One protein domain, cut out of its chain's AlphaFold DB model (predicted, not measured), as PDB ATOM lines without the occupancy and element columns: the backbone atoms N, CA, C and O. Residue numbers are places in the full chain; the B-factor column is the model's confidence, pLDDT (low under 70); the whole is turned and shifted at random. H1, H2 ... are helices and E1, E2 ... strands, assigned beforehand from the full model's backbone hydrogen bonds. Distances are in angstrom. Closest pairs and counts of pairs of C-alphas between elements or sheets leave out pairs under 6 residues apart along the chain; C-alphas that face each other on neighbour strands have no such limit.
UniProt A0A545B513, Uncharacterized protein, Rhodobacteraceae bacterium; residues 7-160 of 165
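AT A GLANCE: This is residues 7 to 160 of the 165 residues of an uncharacterized protein of Rhodobacteraceae bacterium (UniProt A0A545B513). A twisted sheet of four strands has a helix packed on each face, H7 on one and H5 on the other, both over E2 and E3. H1 leads away from one end of this body, where its residues 7 to 12 stick out, while H3 and H6 pack together at the other end, with H4 near H3. The printed part has 154 residues with seven named helices and four named strands, in the order H1 E1 H2 E2 H3 H4 E3 H5 H6 E4 H7. The sheet's order is E1 - E4 - E2 - E3, all antiparallel, and the class is mixed, helices and strands. The whole is compact, with a radius of gyration of the C-alphas of 16.7 A and spans of 51 by 37 by 31 A.

HOW THE PARTS SIT: H1, residues 7 to 22, touches H7, residues 146 to 159, with its residues 16 to 20 alone; their closest C-alphas, those of Ala 20 and Ala 148, are 4.7 A apart, and the helices run the same way at a steep tilt of 65 degrees. E1, residues 25 to 32, is an edge strand, antiparallel to E4, residues 134 to 141, at 167 degrees, with N 29 and O 138 3.0 A apart. H2, residues 40 to 43, is close to but not clearly touching H5, residues 105 to 114; the closest C-alphas, of Leu 40 and Arg 106, are 6.7 A apart. E2, residues 50 to 56, is antiparallel to E4 at 166 degrees, with N 53 and O 137 2.9 A apart. E1, H2 and E2 form a split strand-helix-strand unit, two strands running the same way with E4 between them; its crossover is right-handed. H3, residues 61 to 74, only grazes the sheet with residues 61 to 65, and its residues 67 to 71 touch H6, residues 125 to 128; the C-alphas of Phe 68 and Trp 128 are closest, 6.1 A apart. H4, residues 77 to 80, is close to but not clearly touching H3, with the C-alphas of Arg 72 and Arg 80 closest at 6.2 A. E3, residues 95 to 101, is the other edge strand, antiparallel to E2 at 163 degrees, with N 99 and O 52 2.9 A apart. E3, H5, H6 and E4 form a second split unit, also right-handed, with E2 between its strands. H5 touches H6, the C-alphas of Val 113 and Leu 125 being closest at 5.2 A. H5 and H7 are on opposite faces, at heights over the sheet of 10.0 A and 9.0 A, and each runs along the strands, at 16 degrees to E2 on the local plane. In H1, H3, H5 and H7 every O i to N i+4 pair is within hydrogen-bond range; H2, H4 and H6 are too short for such a pair.

IN THESE COORDINATES: H1 begins at C-alpha 7 (15.867, -5.812, 67.726) and is 22.2 A long. E1 measures 20.4 A, E2 20.2 A, H3 20.0 A, E3 17.7 A, H5 13.9 A and E4 23.3 A. E3 begins at C-alpha 95 (0.324, 2.868, 34.151). H7, 19.9 A long, ends at C-alpha 159 (8.643, -1.001, 39.313).

THE WHOLE: The two C-alphas farthest apart, those of Asp 7 and Pro 131, are 53.1 A apart. The printed part has no cut, and the link from H4 to E3, residues 81 to 94, is long. The mean pLDDT of the printed part is 83.5; residues 34 to 46, 84 to 85 and 115 to 121 are under 70.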
ATOM      1  N   ASP A   7      15.874  -4.424  68.198       78.69
ATOM      2  CA  ASP A   7      15.867  -5.812  67.726       78.69
ATOM      3  C   ASP A   7      14.440  -6.348  67.515       78.69
ATOM      4  O   ASP A   7      14.128  -6.885  66.456       78.69
ATOM      5  N   GLY A   8      13.516  -6.092  68.449       84.00
ATOM      6  CA  GLY A   8      12.119  -6.537  68.331       84.00
ATOM      7  C   GLY A   8      11.377  -5.962  67.108       84.00
ATOM      8  O   GLY A   8      10.807  -6.724  66.318       84.00
ATOM      9  N   PRO A   9      11.355  -4.628  66.916       85.75
ATOM     10  CA  PRO A   9      10.805  -4.012  65.707       85.75
ATOM     11  C   PRO A   9      11.467  -4.481  64.404       85.75
ATOM     12  O   PRO A   9      10.758  -4.704  63.417       85.75
ATOM     13  N   LEU A  10      12.794  -4.657  64.389       86.50
ATOM     14  CA  LEU A  10      13.526  -5.125  63.208       86.50
ATOM     15  C   LEU A  10      13.196  -6.585  62.870       86.50
ATOM     16  O   LEU A  10      12.930  -6.888  61.707       86.50
ATOM     17  N   ASP A  11      13.085  -7.463  63.867       89.00
ATOM     18  CA  ASP A  11      12.662  -8.856  63.685       89.00
ATOM     19  C   ASP A  11      11.226  -8.965  63.164       89.00
ATOM     20  O   ASP A  11      10.893  -9.865  62.381       89.00
ATOM     21  N   ARG A  12      10.339  -8.061  63.602       87.62
ATOM     22  CA  ARG A  12       8.981  -7.979  63.053       87.62
ATOM     23  C   ARG A  12       9.025  -7.554  61.588       87.62
ATOM     24  O   ARG A  12       8.358  -8.184  60.769       87.62
ATOM     25  N   LEU A  13       9.803  -6.525  61.251       89.56
ATOM     26  CA  LEU A  13       9.945  -6.059  59.871       89.56
ATOM     27  C   LEU A  13      10.510  -7.158  58.964       89.56
ATOM     28  O   LEU A  13       9.940  -7.413  57.904       89.56
ATOM     29  N   ALA A  14      11.563  -7.853  59.399       90.88
ATOM     30  CA  ALA A  14      12.158  -8.966  58.662       90.88
ATOM     31  C   ALA A  14      11.119 -10.055  58.346       90.88
ATOM     32  O   ALA A  14      11.004 -10.495  57.203       90.88
ATOM     33  N   ARG A  15      10.277 -10.422  59.322       91.31
ATOM     34  CA  ARG A  15       9.183 -11.386  59.110       91.31
ATOM     35  C   ARG A  15       8.144 -10.907  58.094       91.31
ATOM     36  O   ARG A  15       7.679 -11.706  57.280       91.31
ATOM     37  N   VAL A  16       7.781  -9.623  58.114       91.50
ATOM     38  CA  VAL A  16       6.860  -9.046  57.118       91.50
ATOM     39  C   VAL A  16       7.481  -9.081  55.719       91.50
ATOM     40  O   VAL A  16       6.802  -9.465  54.769       91.50
ATOM     41  N   VAL A  17       8.767  -8.740  55.596       91.00
ATOM     42  CA  VAL A  17       9.505  -8.788  54.323       91.00
ATOM     43  C   VAL A  17       9.562 -10.212  53.772       91.00
ATOM     44  O   VAL A  17       9.241 -10.417  52.602       91.00
ATOM     45  N   GLU A  18       9.888 -11.206  54.600       92.19
ATOM     46  CA  GLU A  18       9.897 -12.607  54.162       92.19
ATOM     47  C   GLU A  18       8.499 -13.091  53.761       92.19
ATOM     48  O   GLU A  18       8.350 -13.770  52.748       92.19
ATOM     49  N   THR A  19       7.451 -12.668  54.477       88.81
ATOM     50  CA  THR A  19       6.059 -12.963  54.095       88.81
ATOM     51  C   THR A  19       5.716 -12.357  52.731       88.81
ATOM     52  O   THR A  19       5.161 -13.039  51.871       88.81
ATOM     53  N   ALA A  20       6.078 -11.092  52.500       89.00
ATOM     54  CA  ALA A  20       5.858 -10.410  51.224       89.00
ATOM     55  C   ALA A  20       6.630 -11.079  50.073       89.00
ATOM     56  O   ALA A  20       6.096 -11.240  48.978       89.00
ATOM     57  N   ARG A  21       7.864 -11.526  50.324       89.06
ATOM     58  CA  ARG A  21       8.700 -12.245  49.351       89.06
ATOM     59  C   ARG A  21       8.169 -13.649  49.039       89.06
ATOM     60  O   ARG A  21       8.255 -14.119  47.900       89.06
ATOM     61  N   ALA A  22       7.635 -14.330  50.049       88.06
ATOM     62  CA  ALA A  22       7.037 -15.652  49.914       88.06
ATOM     63  C   ALA A  22       5.629 -15.611  49.305       88.06
ATOM     64  O   ALA A  22       5.128 -16.661  48.909       88.06
ATOM     65  N   ALA A  23       5.013 -14.428  49.192       86.75
ATOM     66  CA  ALA A  23       3.683 -14.262  48.630       86.75
ATOM     67  C   ALA A  23       3.578 -14.949  47.260       86.75
ATOM     68  O   ALA A  23       4.442 -14.815  46.383       86.75
ATOM     69  N   ARG A  24       2.513 -15.728  47.089       83.75
ATOM     70  CA  ARG A  24       2.153 -16.365  45.826       83.75
ATOM     71  C   ARG A  24       0.779 -15.876  45.426       83.75
ATOM     72  O   ARG A  24      -0.086 -15.685  46.280       83.75
ATOM     73  N   PHE A  25       0.615 -15.642  44.131       86.81
ATOM     74  CA  PHE A  25      -0.692 -15.332  43.588       86.81
ATOM     75  C   PHE A  25      -1.493 -16.625  43.507       86.81
ATOM     76  O   PHE A  25      -0.958 -17.648  43.078       86.81
ATOM     77  N   SER A  26      -2.746 -16.574  43.935       86.25
ATOM     78  CA  SER A  26      -3.664 -17.711  43.852       86.25
ATOM     79  C   SER A  26      -4.628 -17.605  42.683       86.25
ATOM     80  O   SER A  26      -5.148 -18.620  42.227       86.25
ATOM     81  N   ASP A  27      -4.835 -16.390  42.182       87.06
ATOM     82  CA  ASP A  27      -5.686 -16.113  41.035       87.06
ATOM     83  C   ASP A  27      -5.232 -14.822  40.338       87.06
ATOM     84  O   ASP A  27      -4.665 -13.916  40.971       87.06
ATOM     85  N   GLU A  28      -5.494 -14.727  39.040       89.69
ATOM     86  CA  GLU A  28      -5.213 -13.545  38.233       89.69
ATOM     87  C   GLU A  28      -6.325 -13.275  37.226       89.69
ATOM     88  O   GLU A  28      -6.985 -14.176  36.714       89.69
ATOM     89  N   ALA A  29      -6.534 -11.997  36.925       86.75
ATOM     90  CA  ALA A  29      -7.507 -11.605  35.925       86.75
ATOM     91  C   ALA A  29      -7.111 -10.317  35.220       86.75
ATOM     92  O   ALA A  29      -6.441  -9.447  35.774       86.75
ATOM     93  N   VAL A  30      -7.603 -10.187  33.994       88.12
ATOM     94  CA  VAL A  30      -7.450  -8.992  33.175       88.12
ATOM     95  C   VAL A  30      -8.828  -8.525  32.745       88.12
ATOM     96  O   VAL A  30      -9.647  -9.312  32.269       88.12
ATOM     97  N   LEU A  31      -9.079  -7.235  32.928       84.25
ATOM     98  CA  LEU A  31     -10.316  -6.572  32.547       84.25
ATOM     99  C   LEU A  31      -9.996  -5.459  31.567       84.25
ATOM    100  O   LEU A  31      -9.194  -4.590  31.881       84.25
ATOM    101  N   GLU A  32     -10.645  -5.438  30.415       86.56
ATOM    102  CA  GLU A  32     -10.540  -4.327  29.470       86.56
ATOM    103  C   GLU A  32     -11.864  -3.583  29.413       86.56
ATOM    104  O   GLU A  32     -12.922  -4.214  29.418       86.56
ATOM    105  N   ASN A  33     -11.798  -2.250  29.367       76.81
ATOM    106  CA  ASN A  33     -12.936  -1.375  29.070       76.81
ATOM    107  C   ASN A  33     -14.211  -1.767  29.825       76.81
ATOM    108  O   ASN A  33     -15.265  -1.938  29.218       76.81
ATOM    109  N   MET A  34     -14.094  -1.975  31.144       67.56
ATOM    110  CA  MET A  34     -15.127  -2.639  31.944       67.56
ATOM    111  C   MET A  34     -16.536  -2.099  31.663       67.56
ATOM    112  O   MET A  34     -16.894  -0.997  32.090       67.56
ATOM    113  N   HIS A  35     -17.380  -2.945  31.069       64.81
ATOM    114  CA  HIS A  35     -18.830  -2.833  31.177       64.81
ATOM    115  C   HIS A  35     -19.220  -3.281  32.591       64.81
ATOM    116  O   HIS A  35     -19.383  -4.460  32.890       64.81
ATOM    117  N   TRP A  36     -19.261  -2.313  33.505       57.38
ATOM    118  CA  TRP A  36     -19.320  -2.505  34.960       57.38
ATOM    119  C   TRP A  36     -20.498  -3.345  35.489       57.38
ATOM    120  O   TRP A  36     -20.452  -3.756  36.648       57.38
ATOM    121  N   GLN A  37     -21.534  -3.580  34.679       54.81
ATOM    122  CA  GLN A  37     -22.730  -4.335  35.064       54.81
ATOM    123  C   GLN A  37     -22.540  -5.858  34.966       54.81
ATOM    124  O   GLN A  37     -23.173  -6.575  35.734       54.81
ATOM    125  N   ASP A  38     -21.620  -6.356  34.130       53.47
ATOM    126  CA  ASP A  38     -21.718  -7.753  33.677       53.47
ATOM    127  C   ASP A  38     -20.772  -8.765  34.350       53.47
ATOM    128  O   ASP A  38     -20.950  -9.958  34.140       53.47
ATOM    129  N   ASN A  39     -19.771  -8.376  35.158       53.25
ATOM    130  CA  ASN A  39     -18.746  -9.356  35.591       53.25
ATOM    131  C   ASN A  39     -18.080  -9.156  36.969       53.25
ATOM    132  O   ASN A  39     -17.061  -9.784  37.241       53.25
ATOM    133  N   LEU A  40     -18.610  -8.329  37.878       54.84
ATOM    134  CA  LEU A  40     -17.991  -8.158  39.209       54.84
ATOM    135  C   LEU A  40     -18.479  -9.158  40.266       54.84
ATOM    136  O   LEU A  40     -17.692  -9.562  41.122       54.84
ATOM    137  N   GLU A  41     -19.755  -9.548  40.230       49.62
ATOM    138  CA  GLU A  41     -20.359 -10.364  41.296       49.62
ATOM    139  C   GLU A  41     -19.911 -11.825  41.267       49.62
ATOM    140  O   GLU A  41     -19.709 -12.422  42.319       49.62
ATOM    141  N   THR A  42     -19.693 -12.380  40.077       55.28
ATOM    142  CA  THR A  42     -19.307 -13.784  39.892       55.28
ATOM    143  C   THR A  42     -17.796 -14.000  39.837       55.28
ATOM    144  O   THR A  42     -17.338 -15.074  40.212       55.28
ATOM    145  N   ARG A  43     -17.006 -13.003  39.400       56.66
ATOM    146  CA  ARG A  43     -15.550 -13.156  39.199       56.66
ATOM    147  C   ARG A  43     -14.670 -12.531  40.285       56.66
ATOM    148  O   ARG A  43     -13.556 -12.996  40.475       56.66
ATOM    149  N   PHE A  44     -15.139 -11.502  41.002       60.88
ATOM    150  CA  PHE A  44     -14.270 -10.671  41.860       60.88
ATOM    151  C   PHE A  44     -14.842 -10.393  43.251       60.88
ATOM    152  O   PHE A  44     -14.473  -9.412  43.903       60.88
ATOM    153  N   GLY A  45     -15.702 -11.286  43.749       61.19
ATOM    154  CA  GLY A  45     -16.115 -11.344  45.156       61.19
ATOM    155  C   GLY A  45     -14.993 -11.784  46.104       61.19
ATOM    156  O   GLY A  45     -15.265 -12.418  47.119       61.19
ATOM    157  N   TRP A  46     -13.732 -11.508  45.760       67.31
ATOM    158  CA  TRP A  46     -12.577 -11.896  46.553       67.31
ATOM    159  C   TRP A  46     -12.625 -11.173  47.901       67.31
ATOM    160  O   TRP A  46     -12.555  -9.946  47.972       67.31
ATOM    161  N   ALA A  47     -12.741 -11.964  48.966       70.12
ATOM    162  CA  ALA A  47     -12.573 -11.505  50.341       70.12
ATOM    163  C   ALA A  47     -11.089 -11.410  50.744       70.12
ATOM    164  O   ALA A  47     -10.776 -10.933  51.834       70.12
ATOM    165  N   ASP A  48     -10.204 -11.877  49.865       82.19
ATOM    166  CA  ASP A  48      -8.771 -11.985  50.078       82.19
ATOM    167  C   ASP A  48      -8.004 -10.744  49.584       82.19
ATOM    168  O   ASP A  48      -8.510  -9.991  48.740       82.19
ATOM    169  N   PRO A  49      -6.765 -10.552  50.072       90.44
ATOM    170  CA  PRO A  49      -5.856  -9.522  49.595       90.44
ATOM    171  C   PRO A  49      -5.654  -9.575  48.081       90.44
ATOM    172  O   PRO A  49      -5.409 -10.634  47.505       90.44
ATOM    173  N   ALA A  50      -5.675  -8.416  47.438       92.56
ATOM    174  CA  ALA A  50      -5.436  -8.291  46.013       92.56
ATOM    175  C   ALA A  50      -4.644  -7.027  45.677       92.56
ATOM    176  O   ALA A  50      -4.760  -6.001  46.349       92.56
ATOM    177  N   LEU A  51      -3.874  -7.102  44.600       94.56
ATOM    178  CA  LEU A  51      -3.191  -5.988  43.953       94.56
ATOM    179  C   LEU A  51      -3.852  -5.742  42.596       94.56
ATOM    180  O   LEU A  51      -4.243  -6.694  41.914       94.56
ATOM    181  N   TYR A  52      -3.955  -4.480  42.197       93.62
ATOM    182  CA  TYR A  52      -4.462  -4.114  40.884       93.62
ATOM    183  C   TYR A  52      -3.665  -2.988  40.228       93.62
ATOM    184  O   TYR A  52      -3.189  -2.065  40.891       93.62
ATOM    185  N   VAL A  53      -3.554  -3.060  38.904       95.19
ATOM    186  CA  VAL A  53      -2.877  -2.069  38.055       95.19
ATOM    187  C   VAL A  53      -3.857  -1.597  36.995       95.19
ATOM    188  O   VAL A  53      -4.408  -2.420  36.272       95.19
ATOM    189  N   ILE A  54      -4.065  -0.285  36.895       93.50
ATOM    190  CA  ILE A  54      -4.886   0.344  35.858       93.50
ATOM    191  C   ILE A  54      -3.947   0.934  34.807       93.50
ATOM    192  O   ILE A  54      -3.112   1.780  35.126       93.50
ATOM    193  N   GLU A  55      -4.100   0.498  33.565       94.62
ATOM    194  CA  GLU A  55      -3.254   0.823  32.420       94.62
ATOM    195  C   GLU A  55      -4.073   1.526  31.329       94.62
ATOM    196  O   GLU A  55      -5.187   1.113  31.008       94.62
ATOM    197  N   ASP A  56      -3.511   2.584  30.757       93.75
ATOM    198  CA  ASP A  56      -4.002   3.280  29.574       93.75
ATOM    199  C   ASP A  56      -3.589   2.535  28.300       93.75
ATOM    200  O   ASP A  56      -2.403   2.319  28.049       93.75
ATOM    201  N   LEU A  57      -4.576   2.186  27.471       93.38
ATOM    202  CA  LEU A  57      -4.364   1.511  26.189       93.38
ATOM    203  C   LEU A  57      -4.427   2.464  24.982       93.38
ATOM    204  O   LEU A  57      -4.315   2.017  23.843       93.38
ATOM    205  N   SER A  58      -4.615   3.769  25.195       89.12
ATOM    206  CA  SER A  58      -4.670   4.775  24.124       89.12
ATOM    207  C   SER A  58      -3.319   5.018  23.445       89.12
ATOM    208  O   SER A  58      -3.274   5.580  22.355       89.12
ATOM    209  N   GLY A  59      -2.216   4.611  24.083       87.69
ATOM    210  CA  GLY A  59      -0.863   4.788  23.558       87.69
ATOM    211  C   GLY A  59      -0.311   6.212  23.684       87.69
ATOM    212  O   GLY A  59       0.791   6.463  23.201       87.69
ATOM    213  N   ASN A  60      -1.023   7.134  24.350       91.81
ATOM    214  CA  ASN A  60      -0.569   8.514  24.550       91.81
ATOM    215  C   ASN A  60      -0.702   8.978  26.019       91.81
ATOM    216  O   ASN A  60      -1.637   9.708  26.362       91.81
ATOM    217  N   PRO A  61       0.256   8.601  26.893       91.88
ATOM    218  CA  PRO A  61       0.233   8.970  28.309       91.88
ATOM    219  C   PRO A  61       0.221  10.482  28.570       91.88
ATOM    220  O   PRO A  61      -0.392  10.936  29.537       91.88
ATOM    221  N   THR A  62       0.887  11.266  27.718       92.44
ATOM    222  CA  THR A  62       0.939  12.730  27.837       92.44
ATOM    223  C   THR A  62      -0.443  13.337  27.645       92.44
ATOM    224  O   THR A  62      -0.924  14.064  28.509       92.44
ATOM    225  N   GLU A  63      -1.123  12.974  26.560       92.50
ATOM    226  CA  GLU A  63      -2.480  13.452  26.283       92.50
ATOM    227  C   GLU A  63      -3.473  12.989  27.361       92.50
ATOM    228  O   GLU A  63      -4.325  13.753  27.815       92.50
ATOM    229  N   THR A  64      -3.324  11.755  27.844       91.50
ATOM    230  CA  THR A  64      -4.095  11.235  28.979       91.50
ATOM    231  C   THR A  64      -3.927  12.105  30.229       91.50
ATOM    232  O   THR A  64      -4.914  12.475  30.872       91.50
ATOM    233  N   GLN A  65      -2.698  12.503  30.554       90.56
ATOM    234  CA  GLN A  65      -2.429  13.409  31.666       90.56
ATOM    235  C   GLN A  65      -3.000  14.819  31.432       90.56
ATOM    236  O   GLN A  65      -3.565  15.410  32.356       90.56
ATOM    237  N   GLU A  66      -2.901  15.358  30.218       90.88
ATOM    238  CA  GLU A  66      -3.465  16.666  29.866       90.88
ATOM    239  C   GLU A  66      -4.984  16.698  30.052       90.88
ATOM    240  O   GLU A  66      -5.510  17.628  30.668       90.88
ATOM    241  N   ILE A  67      -5.692  15.655  29.610       90.50
ATOM    242  CA  ILE A  67      -7.146  15.533  29.787       90.50
ATOM    243  C   ILE A  67      -7.517  15.497  31.273       90.50
ATOM    244  O   ILE A  67      -8.472  16.162  31.693       90.50
ATOM    245  N   PHE A  68      -6.750  14.772  32.095       89.31
ATOM    246  CA  PHE A  68      -6.940  14.780  33.546       89.31
ATOM    247  C   PHE A  68      -6.812  16.198  34.120       89.31
ATOM    248  O   PHE A  68      -7.681  16.649  34.876       89.31
ATOM    249  N   VAL A  69      -5.755  16.923  33.744       88.69
ATOM    250  CA  VAL A  69      -5.504  18.294  34.213       88.69
ATOM    251  C   VAL A  69      -6.624  19.237  33.773       88.69
ATOM    252  O   VAL A  69      -7.162  19.969  34.610       88.69
ATOM    253  N   GLN A  70      -7.033  19.177  32.503       89.56
ATOM    254  CA  GLN A  70      -8.137  19.974  31.963       89.56
ATOM    255  C   GLN A  70      -9.439  19.706  32.724       89.56
ATOM    256  O   GLN A  70     -10.095  20.651  33.175       89.56
ATOM    257  N   LYS A  71      -9.787  18.432  32.963       87.56
ATOM    258  CA  LYS A  71     -10.969  18.092  33.765       87.56
ATOM    259  C   LYS A  71     -10.859  18.661  35.172       87.56
ATOM    260  O   LYS A  71     -11.804  19.268  35.673       87.56
ATOM    261  N   ARG A  72      -9.721  18.463  35.836       84.38
ATOM    262  CA  ARG A  72      -9.513  18.934  37.209       84.38
ATOM    263  C   ARG A  72      -9.692  20.452  37.312       84.38
ATOM    264  O   ARG A  72     -10.291  20.921  38.281       84.38
ATOM    265  N   GLN A  73      -9.227  21.205  36.318       86.75
ATOM    266  CA  GLN A  73      -9.404  22.658  36.239       86.75
ATOM    267  C   GLN A  73     -10.863  23.057  35.974       86.75
ATOM    268  O   GLN A  73     -11.344  24.026  36.575       86.75
ATOM    269  N   SER A  74     -11.578  22.282  35.150       87.06
ATOM    270  CA  SER A  74     -12.985  22.520  34.806       87.06
ATOM    271  C   SER A  74     -13.962  22.211  35.948       87.06
ATOM    272  O   SER A  74     -15.115  22.639  35.904       87.06
ATOM    273  N   LEU A  75     -13.548  21.453  36.971       83.19
ATOM    274  CA  LEU A  75     -14.391  21.176  38.134       83.19
ATOM    275  C   LEU A  75     -14.628  22.441  38.967       83.19
ATOM    276  O   LEU A  75     -13.707  23.219  39.244       83.19
ATOM    277  N   SER A  76     -15.863  22.592  39.459       82.50
ATOM    278  CA  SER A  76     -16.203  23.620  40.446       82.50
ATOM    279  C   SER A  76     -15.345  23.464  41.712       82.50
ATOM    280  O   SER A  76     -14.929  22.345  42.035       82.50
ATOM    281  N   PRO A  77     -15.098  24.536  42.490       80.38
ATOM    282  CA  PRO A  77     -14.320  24.449  43.730       80.38
ATOM    283  C   PRO A  77     -14.821  23.349  44.681       80.38
ATOM    284  O   PRO A  77     -14.024  22.626  45.281       80.38
ATOM    285  N   GLN A  78     -16.143  23.167  44.728       76.44
ATOM    286  CA  GLN A  78     -16.827  22.141  45.513       76.44
ATOM    287  C   GLN A  78     -16.608  20.717  44.993       76.44
ATOM    288  O   GLN A  78     -16.804  19.786  45.750       76.44
ATOM    289  N   ASN A  79     -16.210  20.507  43.738       75.50
ATOM    290  CA  ASN A  79     -15.950  19.174  43.186       75.50
ATOM    291  C   ASN A  79     -14.460  18.886  42.987       75.50
ATOM    292  O   ASN A  79     -14.083  17.718  42.923       75.50
ATOM    293  N   ARG A  80     -13.596  19.910  42.955       72.62
ATOM    294  CA  ARG A  80     -12.140  19.729  42.810       72.62
ATOM    295  C   ARG A  80     -11.568  18.776  43.851       72.62
ATOM    296  O   ARG A  80     -10.720  17.965  43.504       72.62
ATOM    297  N   HIS A  81     -12.051  18.827  45.097       71.81
ATOM    298  CA  HIS A  81     -11.568  17.950  46.172       71.81
ATOM    299  C   HIS A  81     -11.721  16.454  45.866       71.81
ATOM    300  O   HIS A  81     -10.939  15.658  46.367       71.81
ATOM    301  N   LYS A  82     -12.662  16.083  44.991       70.25
ATOM    302  CA  LYS A  82     -12.906  14.696  44.582       70.25
ATOM    303  C   LYS A  82     -11.804  14.133  43.677       70.25
ATOM    304  O   LYS A  82     -11.680  12.920  43.587       70.25
ATOM    305  N   LEU A  83     -11.016  15.004  43.032       71.00
ATOM    306  CA  LEU A  83      -9.812  14.652  42.266       71.00
ATOM    307  C   LEU A  83      -8.514  15.162  42.918       71.00
ATOM    308  O   LEU A  83      -7.442  14.813  42.449       71.00
ATOM    309  N   LYS A  84      -8.576  15.979  43.986       59.34
ATOM    310  CA  LYS A  84      -7.382  16.519  44.681       59.34
ATOM    311  C   LYS A  84      -6.491  15.439  45.288       59.34
ATOM    312  O   LYS A  84      -5.332  15.709  45.551       59.34
ATOM    313  N   LEU A  85      -7.047  14.261  45.550       63.47
ATOM    314  CA  LEU A  85      -6.287  13.125  46.053       63.47
ATOM    315  C   LEU A  85      -5.421  12.466  44.973       63.47
ATOM    316  O   LEU A  85      -4.685  11.552  45.302       63.47
ATOM    317  N   LEU A  86      -5.532  12.900  43.713       77.62
ATOM    318  CA  LEU A  86      -4.684  12.452  42.622       77.62
ATOM    319  C   LEU A  86      -3.904  13.628  42.050       77.62
ATOM    320  O   LEU A  86      -4.464  14.582  41.496       77.62
ATOM    321  N   GLU A  87      -2.591  13.527  42.152       83.69
ATOM    322  CA  GLU A  87      -1.648  14.457  41.564       83.69
ATOM    323  C   GLU A  87      -0.937  13.787  40.380       83.69
ATOM    324  O   GLU A  87      -0.406  12.680  40.521       83.69
ATOM    325  N   PRO A  88      -0.909  14.440  39.204       84.25
ATOM    326  CA  PRO A  88      -0.151  13.943  38.070       84.25
ATOM    327  C   PRO A  88       1.347  13.982  38.396       84.25
ATOM    328  O   PRO A  88       1.854  14.956  38.958       84.25
ATOM    329  N   VAL A  89       2.071  12.926  38.035       85.88
ATOM    330  CA  VAL A  89       3.534  12.881  38.175       85.88
ATOM    331  C   VAL A  89       4.223  13.562  36.989       85.88
ATOM    332  O   VAL A  89       3.659  13.671  35.906       85.88
ATOM    333  N   ALA A  90       5.474  13.999  37.161       81.88
ATOM    334  CA  ALA A  90       6.184  14.783  36.142       81.88
ATOM    335  C   ALA A  90       6.449  14.040  34.815       81.88
ATOM    336  O   ALA A  90       6.621  14.681  33.784       81.88
ATOM    337  N   ARG A  91       6.525  12.704  34.835       86.06
ATOM    338  CA  ARG A  91       6.711  11.870  33.639       86.06
ATOM    339  C   ARG A  91       5.538  10.898  33.510       86.06
ATOM    340  O   ARG A  91       5.542   9.896  34.223       86.06
ATOM    341  N   PRO A  92       4.540  11.189  32.660       85.50
ATOM    342  CA  PRO A  92       3.406  10.297  32.480       85.50
ATOM    343  C   PRO A  92       3.849   8.994  31.808       85.50
ATOM    344  O   PRO A  92       4.660   8.993  30.883       85.50
ATOM    345  N   GLY A  93       3.303   7.881  32.289       90.81
ATOM    346  CA  GLY A  93       3.485   6.545  31.729       90.81
ATOM    347  C   GLY A  93       2.135   5.869  31.479       90.81
ATOM    348  O   GLY A  93       1.103   6.400  31.894       90.81
ATOM    349  N   PRO A  94       2.120   4.704  30.812       93.38
ATOM    350  CA  PRO A  94       0.879   3.989  30.509       93.38
ATOM    351  C   PRO A  94       0.183   3.464  31.772       93.38
ATOM    352  O   PRO A  94      -1.027   3.277  31.782       93.38
ATOM    353  N   VAL A  95       0.915   3.255  32.867       95.31
ATOM    354  CA  VAL A  95       0.324   2.868  34.151       95.31
ATOM    355  C   VAL A  95      -0.315   4.096  34.787       95.31
ATOM    356  O   VAL A  95       0.380   5.011  35.210       95.31
ATOM    357  N   LEU A  96      -1.640   4.119  34.884       92.69
ATOM    358  CA  LEU A  96      -2.382   5.232  35.472       92.69
ATOM    359  C   LEU A  96      -2.370   5.166  36.996       92.69
ATOM    360  O   LEU A  96      -2.195   6.186  37.661       92.69
ATOM    361  N   PHE A  97      -2.570   3.973  37.554       92.75
ATOM    362  CA  PHE A  97      -2.694   3.785  38.995       92.75
ATOM    363  C   PHE A  97      -2.332   2.359  39.398       92.75
ATOM    364  O   PHE A  97      -2.645   1.407  38.685       92.75
ATOM    365  N   VAL A  98      -1.735   2.215  40.578       94.19
ATOM    366  CA  VAL A  98      -1.485   0.923  41.220       94.19
ATOM    367  C   VAL A  98      -2.082   0.982  42.616       94.19
ATOM    368  O   VAL A  98      -1.724   1.862  43.403       94.19
ATOM    369  N   GLY A  99      -2.988   0.055  42.912       93.06
ATOM    370  CA  GLY A  99      -3.680  -0.023  44.191       93.06
ATOM    371  C   GLY A  99      -3.733  -1.443  44.732       93.06
ATOM    372  O   GLY A  99      -3.371  -2.409  44.060       93.06
ATOM    373  N   ALA A 100      -4.182  -1.567  45.974       93.19
ATOM    374  CA  ALA A 100      -4.385  -2.848  46.626       93.19
ATOM    375  C   ALA A 100      -5.678  -2.824  47.440       93.19
ATOM    376  O   ALA A 100      -6.115  -1.772  47.903       93.19
ATOM    377  N   ALA A 101      -6.280  -3.991  47.630       91.19
ATOM    378  CA  ALA A 101      -7.486  -4.167  48.417       91.19
ATOM    379  C   ALA A 101      -7.298  -5.335  49.380       91.19
ATOM    380  O   ALA A 101      -6.909  -6.418  48.963       91.19
ATOM    381  N   MET A 102      -7.597  -5.134  50.663       90.19
ATOM    382  CA  MET A 102      -7.449  -6.203  51.656       90.19
ATOM    383  C   MET A 102      -8.632  -7.182  51.654       90.19
ATOM    384  O   MET A 102      -8.438  -8.368  51.881       90.19
ATOM    385  N   LYS A 103      -9.861  -6.672  51.479       84.19
ATOM    386  CA  LYS A 103     -11.104  -7.468  51.594       84.19
ATOM    387  C   LYS A 103     -12.226  -7.071  50.635       84.19
ATOM    388  O   LYS A 103     -13.232  -7.761  50.549       84.19
ATOM    389  N   ASN A 104     -12.124  -5.905  49.995       83.94
ATOM    390  CA  ASN A 104     -13.216  -5.325  49.212       83.94
ATOM    391  C   ASN A 104     -12.715  -4.799  47.864       83.94
ATOM    392  O   ASN A 104     -12.925  -3.633  47.530       83.94
ATOM    393  N   LEU A 105     -12.056  -5.666  47.087       86.19
ATOM    394  CA  LEU A 105     -11.544  -5.319  45.755       86.19
ATOM    395  C   LEU A 105     -12.640  -4.717  44.871       86.19
ATOM    396  O   LEU A 105     -12.437  -3.686  44.235       86.19
ATOM    397  N   ARG A 106     -13.837  -5.311  44.903       84.25
ATOM    398  CA  ARG A 106     -15.010  -4.797  44.191       84.25
ATOM    399  C   ARG A 106     -15.302  -3.342  44.555       84.25
ATOM    400  O   ARG A 106     -15.519  -2.528  43.663       84.25
ATOM    401  N   GLY A 107     -15.337  -3.020  45.847       82.38
ATOM    402  CA  GLY A 107     -15.582  -1.663  46.328       82.38
ATOM    403  C   GLY A 107     -14.524  -0.676  45.846       82.38
ATOM    404  O   GLY A 107     -14.892   0.392  45.364       82.38
ATOM    405  N   GLU A 108     -13.246  -1.055  45.912       86.00
ATOM    406  CA  GLU A 108     -12.128  -0.216  45.457       86.00
ATOM    407  C   GLU A 108     -12.207   0.058  43.948       86.00
ATOM    408  O   GLU A 108     -12.281   1.213  43.521       86.00
ATOM    409  N   LEU A 109     -12.325  -0.984  43.115       86.00
ATOM    410  CA  LEU A 109     -12.446  -0.822  41.658       86.00
ATOM    411  C   LEU A 109     -13.674   0.018  41.280       86.00
ATOM    412  O   LEU A 109     -13.609   0.890  40.408       86.00
ATOM    413  N   ARG A 110     -14.792  -0.170  41.992       82.69
ATOM    414  CA  ARG A 110     -16.016   0.611  41.778       82.69
ATOM    415  C   ARG A 110     -15.800   2.100  42.049       82.69
ATOM    416  O   ARG A 110     -16.391   2.928  41.356       82.69
ATOM    417  N   GLN A 111     -14.949   2.469  43.007       82.44
ATOM    418  CA  GLN A 111     -14.630   3.873  43.267       82.44
ATOM    419  C   GLN A 111     -13.841   4.506  42.119       82.44
ATOM    420  O   GLN A 111     -14.100   5.673  41.806       82.44
ATOM    421  N   HIS A 112     -12.941   3.753  41.477       85.31
ATOM    422  CA  HIS A 112     -12.200   4.211  40.300       85.31
ATOM    423  C   HIS A 112     -13.102   4.400  39.079       85.31
ATOM    424  O   HIS A 112     -12.883   5.344  38.322       85.31
ATOM    425  N   VAL A 113     -14.124   3.561  38.897       79.69
ATOM    426  CA  VAL A 113     -14.944   3.560  37.670       79.69
ATOM    427  C   VAL A 113     -16.240   4.373  37.807       79.69
ATOM    428  O   VAL A 113     -16.561   5.150  36.912       79.69
ATOM    429  N   LEU A 114     -16.981   4.258  38.919       72.06
ATOM    430  CA  LEU A 114     -18.402   4.656  39.009       72.06
ATOM    431  C   LEU A 114     -18.717   5.885  39.873       72.06
ATOM    432  O   LEU A 114     -19.882   6.132  40.170       72.06
ATOM    433  N   SER A 115     -17.728   6.695  40.262       64.19
ATOM    434  CA  SER A 115     -18.006   8.004  40.886       64.19
ATOM    435  C   SER A 115     -18.809   7.940  42.207       64.19
ATOM    436  O   SER A 115     -19.717   8.736  42.444       64.19
ATOM    437  N   ILE A 116     -18.488   6.997  43.094       58.41
ATOM    438  CA  ILE A 116     -19.386   6.690  44.225       58.41
ATOM    439  C   ILE A 116     -19.077   7.494  45.494       58.41
ATOM    440  O   ILE A 116     -20.002   7.891  46.191       58.41
ATOM    441  N   THR A 117     -17.813   7.816  45.778       58.44
ATOM    442  CA  THR A 117     -17.413   8.584  46.977       58.44
ATOM    443  C   THR A 117     -16.089   9.328  46.770       58.44
ATOM    444  O   THR A 117     -15.324   8.990  45.869       58.44
ATOM    445  N   ALA A 118     -15.827  10.364  47.579       56.12
ATOM    446  CA  ALA A 118     -14.663  11.260  47.466       56.12
ATOM    447  C   ALA A 118     -13.573  11.043  48.536       56.12
ATOM    448  O   ALA A 118     -12.616  11.807  48.586       56.12
ATOM    449  N   ALA A 119     -13.741  10.060  49.426       60.50
ATOM    450  CA  ALA A 119     -12.892   9.908  50.612       60.50
ATOM    451  C   ALA A 119     -11.504   9.304  50.318       60.50
ATOM    452  O   ALA A 119     -10.618   9.376  51.161       60.50
ATOM    453  N   THR A 120     -11.317   8.720  49.136       65.69
ATOM    454  CA  THR A 120     -10.148   7.915  48.759       65.69
ATOM    455  C   THR A 120      -9.585   8.350  47.399       65.69
ATOM    456  O   THR A 120     -10.366   8.681  46.489       65.69
ATOM    457  N   PRO A 121      -8.245   8.347  47.225       69.44
ATOM    458  CA  PRO A 121      -7.610   8.587  45.933       69.44
ATOM    459  C   PRO A 121      -8.140   7.593  44.902       69.44
ATOM    460  O   PRO A 121      -7.948   6.389  45.023       69.44
ATOM    461  N   SER A 122      -8.875   8.081  43.906       81.56
ATOM    462  CA  SER A 122      -9.499   7.223  42.902       81.56
ATOM    463  C   SER A 122      -9.632   7.963  41.584       81.56
ATOM    464  O   SER A 122     -10.013   9.130  41.554       81.56
ATOM    465  N   LEU A 123      -9.311   7.272  40.486       84.06
ATOM    466  CA  LEU A 123      -9.178   7.887  39.162       84.06
ATOM    467  C   LEU A 123     -10.474   8.554  38.702       84.06
ATOM    468  O   LEU A 123     -10.408   9.614  38.109       84.06
ATOM    469  N   LYS A 124     -11.652   7.989  38.989       84.62
ATOM    470  CA  LYS A 124     -12.935   8.427  38.402       84.62
ATOM    471  C   LYS A 124     -12.885   8.397  36.870       84.62
ATOM    472  O   LYS A 124     -13.202   9.384  36.215       84.62
ATOM    473  N   LEU A 125     -12.489   7.261  36.296       85.12
ATOM    474  CA  LEU A 125     -12.292   7.077  34.852       85.12
ATOM    475  C   LEU A 125     -13.509   7.532  34.025       85.12
ATOM    476  O   LEU A 125     -13.349   8.180  32.994       85.12
ATOM    477  N   SER A 126     -14.735   7.307  34.510       81.06
ATOM    478  CA  SER A 126     -15.962   7.775  33.840       81.06
ATOM    479  C   SER A 126     -16.082   9.301  33.697       81.06
ATOM    480  O   SER A 126     -16.869   9.784  32.889       81.06
ATOM    481  N   TRP A 127     -15.336  10.092  34.470       80.50
ATOM    482  CA  TRP A 127     -15.454  11.554  34.467       80.50
ATOM    483  C   TRP A 127     -14.588  12.254  33.431       80.50
ATOM    484  O   TRP A 127     -14.951  13.346  32.979       80.50
ATOM    485  N   TRP A 128     -13.426  11.685  33.134       82.50
ATOM    486  CA  TRP A 128     -12.388  12.336  32.333       82.50
ATOM    487  C   TRP A 128     -11.711  11.395  31.346       82.50
ATOM    488  O   TRP A 128     -11.109  11.864  30.394       82.50
ATOM    489  N   PHE A 129     -11.834  10.084  31.538       82.50
ATOM    490  CA  PHE A 129     -11.163   9.078  30.728       82.50
ATOM    491  C   PHE A 129     -12.107   8.380  29.742       82.50
ATOM    492  O   PHE A 129     -11.784   7.340  29.188       82.50
ATOM    493  N   THR A 130     -13.305   8.920  29.510       76.56
ATOM    494  CA  THR A 130     -14.287   8.333  28.583       76.56
ATOM    495  C   THR A 130     -14.245   9.076  27.247       76.56
ATOM    496  O   THR A 130     -14.348  10.304  27.275       76.56
ATOM    497  N   PRO A 131     -14.119   8.392  26.090       73.44
ATOM    498  CA  PRO A 131     -14.199   6.939  25.860       73.44
ATOM    499  C   PRO A 131     -12.830   6.240  25.673       73.44
ATOM    500  O   PRO A 131     -12.696   5.378  24.806       73.44
ATOM    501  N   ARG A 132     -11.785   6.613  26.426       86.56
ATOM    502  CA  ARG A 132     -10.443   6.037  26.231       86.56
ATOM    503  C   ARG A 132     -10.358   4.595  26.728       86.56
ATOM    504  O   ARG A 132     -10.903   4.287  27.793       86.56
ATOM    505  N   PRO A 133      -9.653   3.720  25.991       90.38
ATOM    506  CA  PRO A 133      -9.525   2.344  26.399       90.38
ATOM    507  C   PRO A 133      -8.544   2.194  27.565       90.38
ATOM    508  O   PRO A 133      -7.497   2.842  27.606       90.38
ATOM    509  N   TYR A 134      -8.871   1.315  28.503       91.00
ATOM    510  CA  TYR A 134      -8.016   0.968  29.635       91.00
ATOM    511  C   TYR A 134      -8.092  -0.521  29.950       91.00
ATOM    512  O   TYR A 134      -9.074  -1.202  29.631       91.00
ATOM    513  N   ARG A 135      -7.065  -1.003  30.645       91.81
ATOM    514  CA  ARG A 135      -6.979  -2.357  31.182       91.81
ATOM    515  C   ARG A 135      -6.777  -2.314  32.690       91.81
ATOM    516  O   ARG A 135      -6.069  -1.451  33.197       91.81
ATOM    517  N   ILE A 136      -7.389  -3.240  33.414       91.38
ATOM    518  CA  ILE A 136      -7.132  -3.485  34.829       91.38
ATOM    519  C   ILE A 136      -6.575  -4.895  34.967       91.38
ATOM    520  O   ILE A 136      -7.258  -5.870  34.655       91.38
ATOM    521  N   HIS A 137      -5.341  -4.994  35.446       92.75
ATOM    522  CA  HIS A 137      -4.717  -6.257  35.832       92.75
ATOM    523  C   HIS A 137      -4.969  -6.490  37.313       92.75
ATOM    524  O   HIS A 137      -4.796  -5.568  38.110       92.75
ATOM    525  N   LEU A 138      -5.366  -7.703  37.683       91.69
ATOM    526  CA  LEU A 138      -5.720  -8.098  39.042       91.69
ATOM    527  C   LEU A 138      -4.902  -9.317  39.446       91.69
ATOM    528  O   LEU A 138      -4.792 -10.273  38.678       91.69
ATOM    529  N   ARG A 139      -4.377  -9.307  40.671       92.62
ATOM    530  CA  ARG A 139      -3.732 -10.471  41.285       92.62
ATOM    531  C   ARG A 139      -4.223 -10.662  42.706       92.62
ATOM    532  O   ARG A 139      -4.136  -9.737  43.514       92.62
ATOM    533  N   LYS A 140      -4.717 -11.861  42.997       91.31
ATOM    534  CA  LYS A 140      -5.175 -12.296  44.317       91.31
ATOM    535  C   LYS A 140      -4.036 -12.973  45.072       91.31
ATOM    536  O   LYS A 140      -3.268 -13.714  44.464       91.31
ATOM    537  N   PHE A 141      -3.951 -12.768  46.380       90.81
ATOM    538  CA  PHE A 141      -3.020 -13.475  47.257       90.81
ATOM    539  C   PHE A 141      -3.775 -14.244  48.331       90.81
ATOM    540  O   PHE A 141      -4.703 -13.713  48.939       90.81
ATOM    541  N   ASP A 142      -3.307 -15.447  48.642       85.94
ATOM    542  CA  ASP A 142      -3.839 -16.217  49.762       85.94
ATOM    543  C   ASP A 142      -3.132 -15.835  51.063       85.94
ATOM    544  O   ASP A 142      -1.904 -15.865  51.159       85.94
ATOM    545  N   GLY A 143      -3.914 -15.474  52.086       81.50
ATOM    546  CA  GLY A 143      -3.419 -15.310  53.457       81.50
ATOM    547  C   GLY A 143      -2.392 -14.190  53.675       81.50
ATOM    548  O   GLY A 143      -1.735 -14.168  54.716       81.50
ATOM    549  N   LEU A 144      -2.233 -13.260  52.728       90.25
ATOM    550  CA  LEU A 144      -1.263 -12.172  52.850       90.25
ATOM    551  C   LEU A 144      -1.709 -11.159  53.915       90.25
ATOM    552  O   LEU A 144      -2.853 -10.714  53.927       90.25
ATOM    553  N   SER A 145      -0.811 -10.765  54.819       91.44
ATOM    554  CA  SER A 145      -1.126  -9.740  55.821       91.44
ATOM    555  C   SER A 145      -1.197  -8.341  55.196       91.44
ATOM    556  O   SER A 145      -0.610  -8.088  54.145       91.44
ATOM    557  N   ALA A 146      -1.876  -7.402  55.865       91.62
ATOM    558  CA  ALA A 146      -1.963  -6.014  55.401       91.62
ATOM    559  C   ALA A 146      -0.579  -5.343  55.293       91.62
ATOM    560  O   ALA A 146      -0.301  -4.669  54.303       91.62
ATOM    561  N   ASP A 147       0.304  -5.581  56.271       93.88
ATOM    562  CA  ASP A 147       1.674  -5.050  56.273       93.88
ATOM    563  C   ASP A 147       2.479  -5.593  55.076       93.88
ATOM    564  O   ASP A 147       3.174  -4.844  54.391       93.88
ATOM    565  N   ALA A 148       2.347  -6.892  54.772       94.00
ATOM    566  CA  ALA A 148       3.024  -7.504  53.631       94.00
ATOM    567  C   ALA A 148       2.442  -7.019  52.292       94.00
ATOM    568  O   ALA A 148       3.201  -6.693  51.380       94.00
ATOM    569  N   LEU A 149       1.113  -6.894  52.184       94.44
ATOM    570  CA  LEU A 149       0.450  -6.332  51.003       94.44
ATOM    571  C   LEU A 149       0.900  -4.888  50.739       94.44
ATOM    572  O   LEU A 149       1.115  -4.524  49.586       94.44
ATOM    573  N   ALA A 150       1.098  -4.081  51.786       94.06
ATOM    574  CA  ALA A 150       1.604  -2.716  51.656       94.06
ATOM    575  C   ALA A 150       3.038  -2.672  51.097       94.06
ATOM    576  O   ALA A 150       3.337  -1.829  50.248       94.06
ATOM    577  N   LEU A 151       3.914  -3.597  51.515       95.12
ATOM    578  CA  LEU A 151       5.254  -3.726  50.929       95.12
ATOM    579  C   LEU A 151       5.193  -4.141  49.457       95.12
ATOM    580  O   LEU A 151       5.888  -3.550  48.632       95.12
ATOM    581  N   VAL A 152       4.341  -5.113  49.115       94.25
ATOM    582  CA  VAL A 152       4.146  -5.554  47.724       94.25
ATOM    583  C   VAL A 152       3.602  -4.416  46.858       94.25
ATOM    584  O   VAL A 152       4.106  -4.194  45.757       94.25
ATOM    585  N   LEU A 153       2.624  -3.655  47.358       94.88
ATOM    586  CA  LEU A 153       2.083  -2.474  46.684       94.88
ATOM    587  C   LEU A 153       3.182  -1.449  46.401       94.88
ATOM    588  O   LEU A 153       3.328  -1.013  45.260       94.88
ATOM    589  N   ARG A 154       3.984  -1.104  47.413       94.56
ATOM    590  CA  ARG A 154       5.074  -0.137  47.263       94.56
ATOM    591  C   ARG A 154       6.123  -0.612  46.259       94.56
ATOM    592  O   ARG A 154       6.475   0.140  45.357       94.56
ATOM    593  N   ALA A 155       6.575  -1.860  46.373       94.50
ATOM    594  CA  ALA A 155       7.530  -2.437  45.429       94.50
ATOM    595  C   ALA A 155       6.973  -2.447  43.993       94.50
ATOM    596  O   ALA A 155       7.699  -2.176  43.040       94.50
ATOM    597  N   THR A 156       5.668  -2.697  43.837       94.75
ATOM    598  CA  THR A 156       4.999  -2.628  42.531       94.75
ATOM    599  C   THR A 156       4.972  -1.200  42.000       94.75
ATOM    600  O   THR A 156       5.286  -1.001  40.836       94.75
ATOM    601  N   GLN A 157       4.647  -0.201  42.824       94.12
ATOM    602  CA  GLN A 157       4.661   1.213  42.424       94.12
ATOM    603  C   GLN A 157       6.065   1.708  42.047       94.12
ATOM    604  O   GLN A 157       6.194   2.575  41.189       94.12
ATOM    605  N   GLU A 158       7.118   1.163  42.658       93.44
ATOM    606  CA  GLU A 158       8.507   1.467  42.293       93.44
ATOM    607  C   GLU A 158       8.884   0.867  40.925       93.44
ATOM    608  O   GLU A 158       9.571   1.518  40.139       93.44
ATOM    609  N   GLN A 159       8.403  -0.341  40.608       94.12
ATOM    610  CA  GLN A 159       8.643  -1.001  39.313       94.12
ATOM    611  C   GLN A 159       7.729  -0.500  38.188       94.12
ATOM    612  O   GLN A 159       8.135  -0.456  37.028       94.12
ATOM    613  N   LEU A 160       6.497  -0.131  38.533       94.00
ATOM    614  CA  LEU A 160       5.443   0.356  37.649       94.00
ATOM    615  C   LEU A 160       4.970   1.728  38.153       94.00
ATOM    616  O   LEU A 160       3.912   1.817  38.787       94.00
TER     617      LEU A 160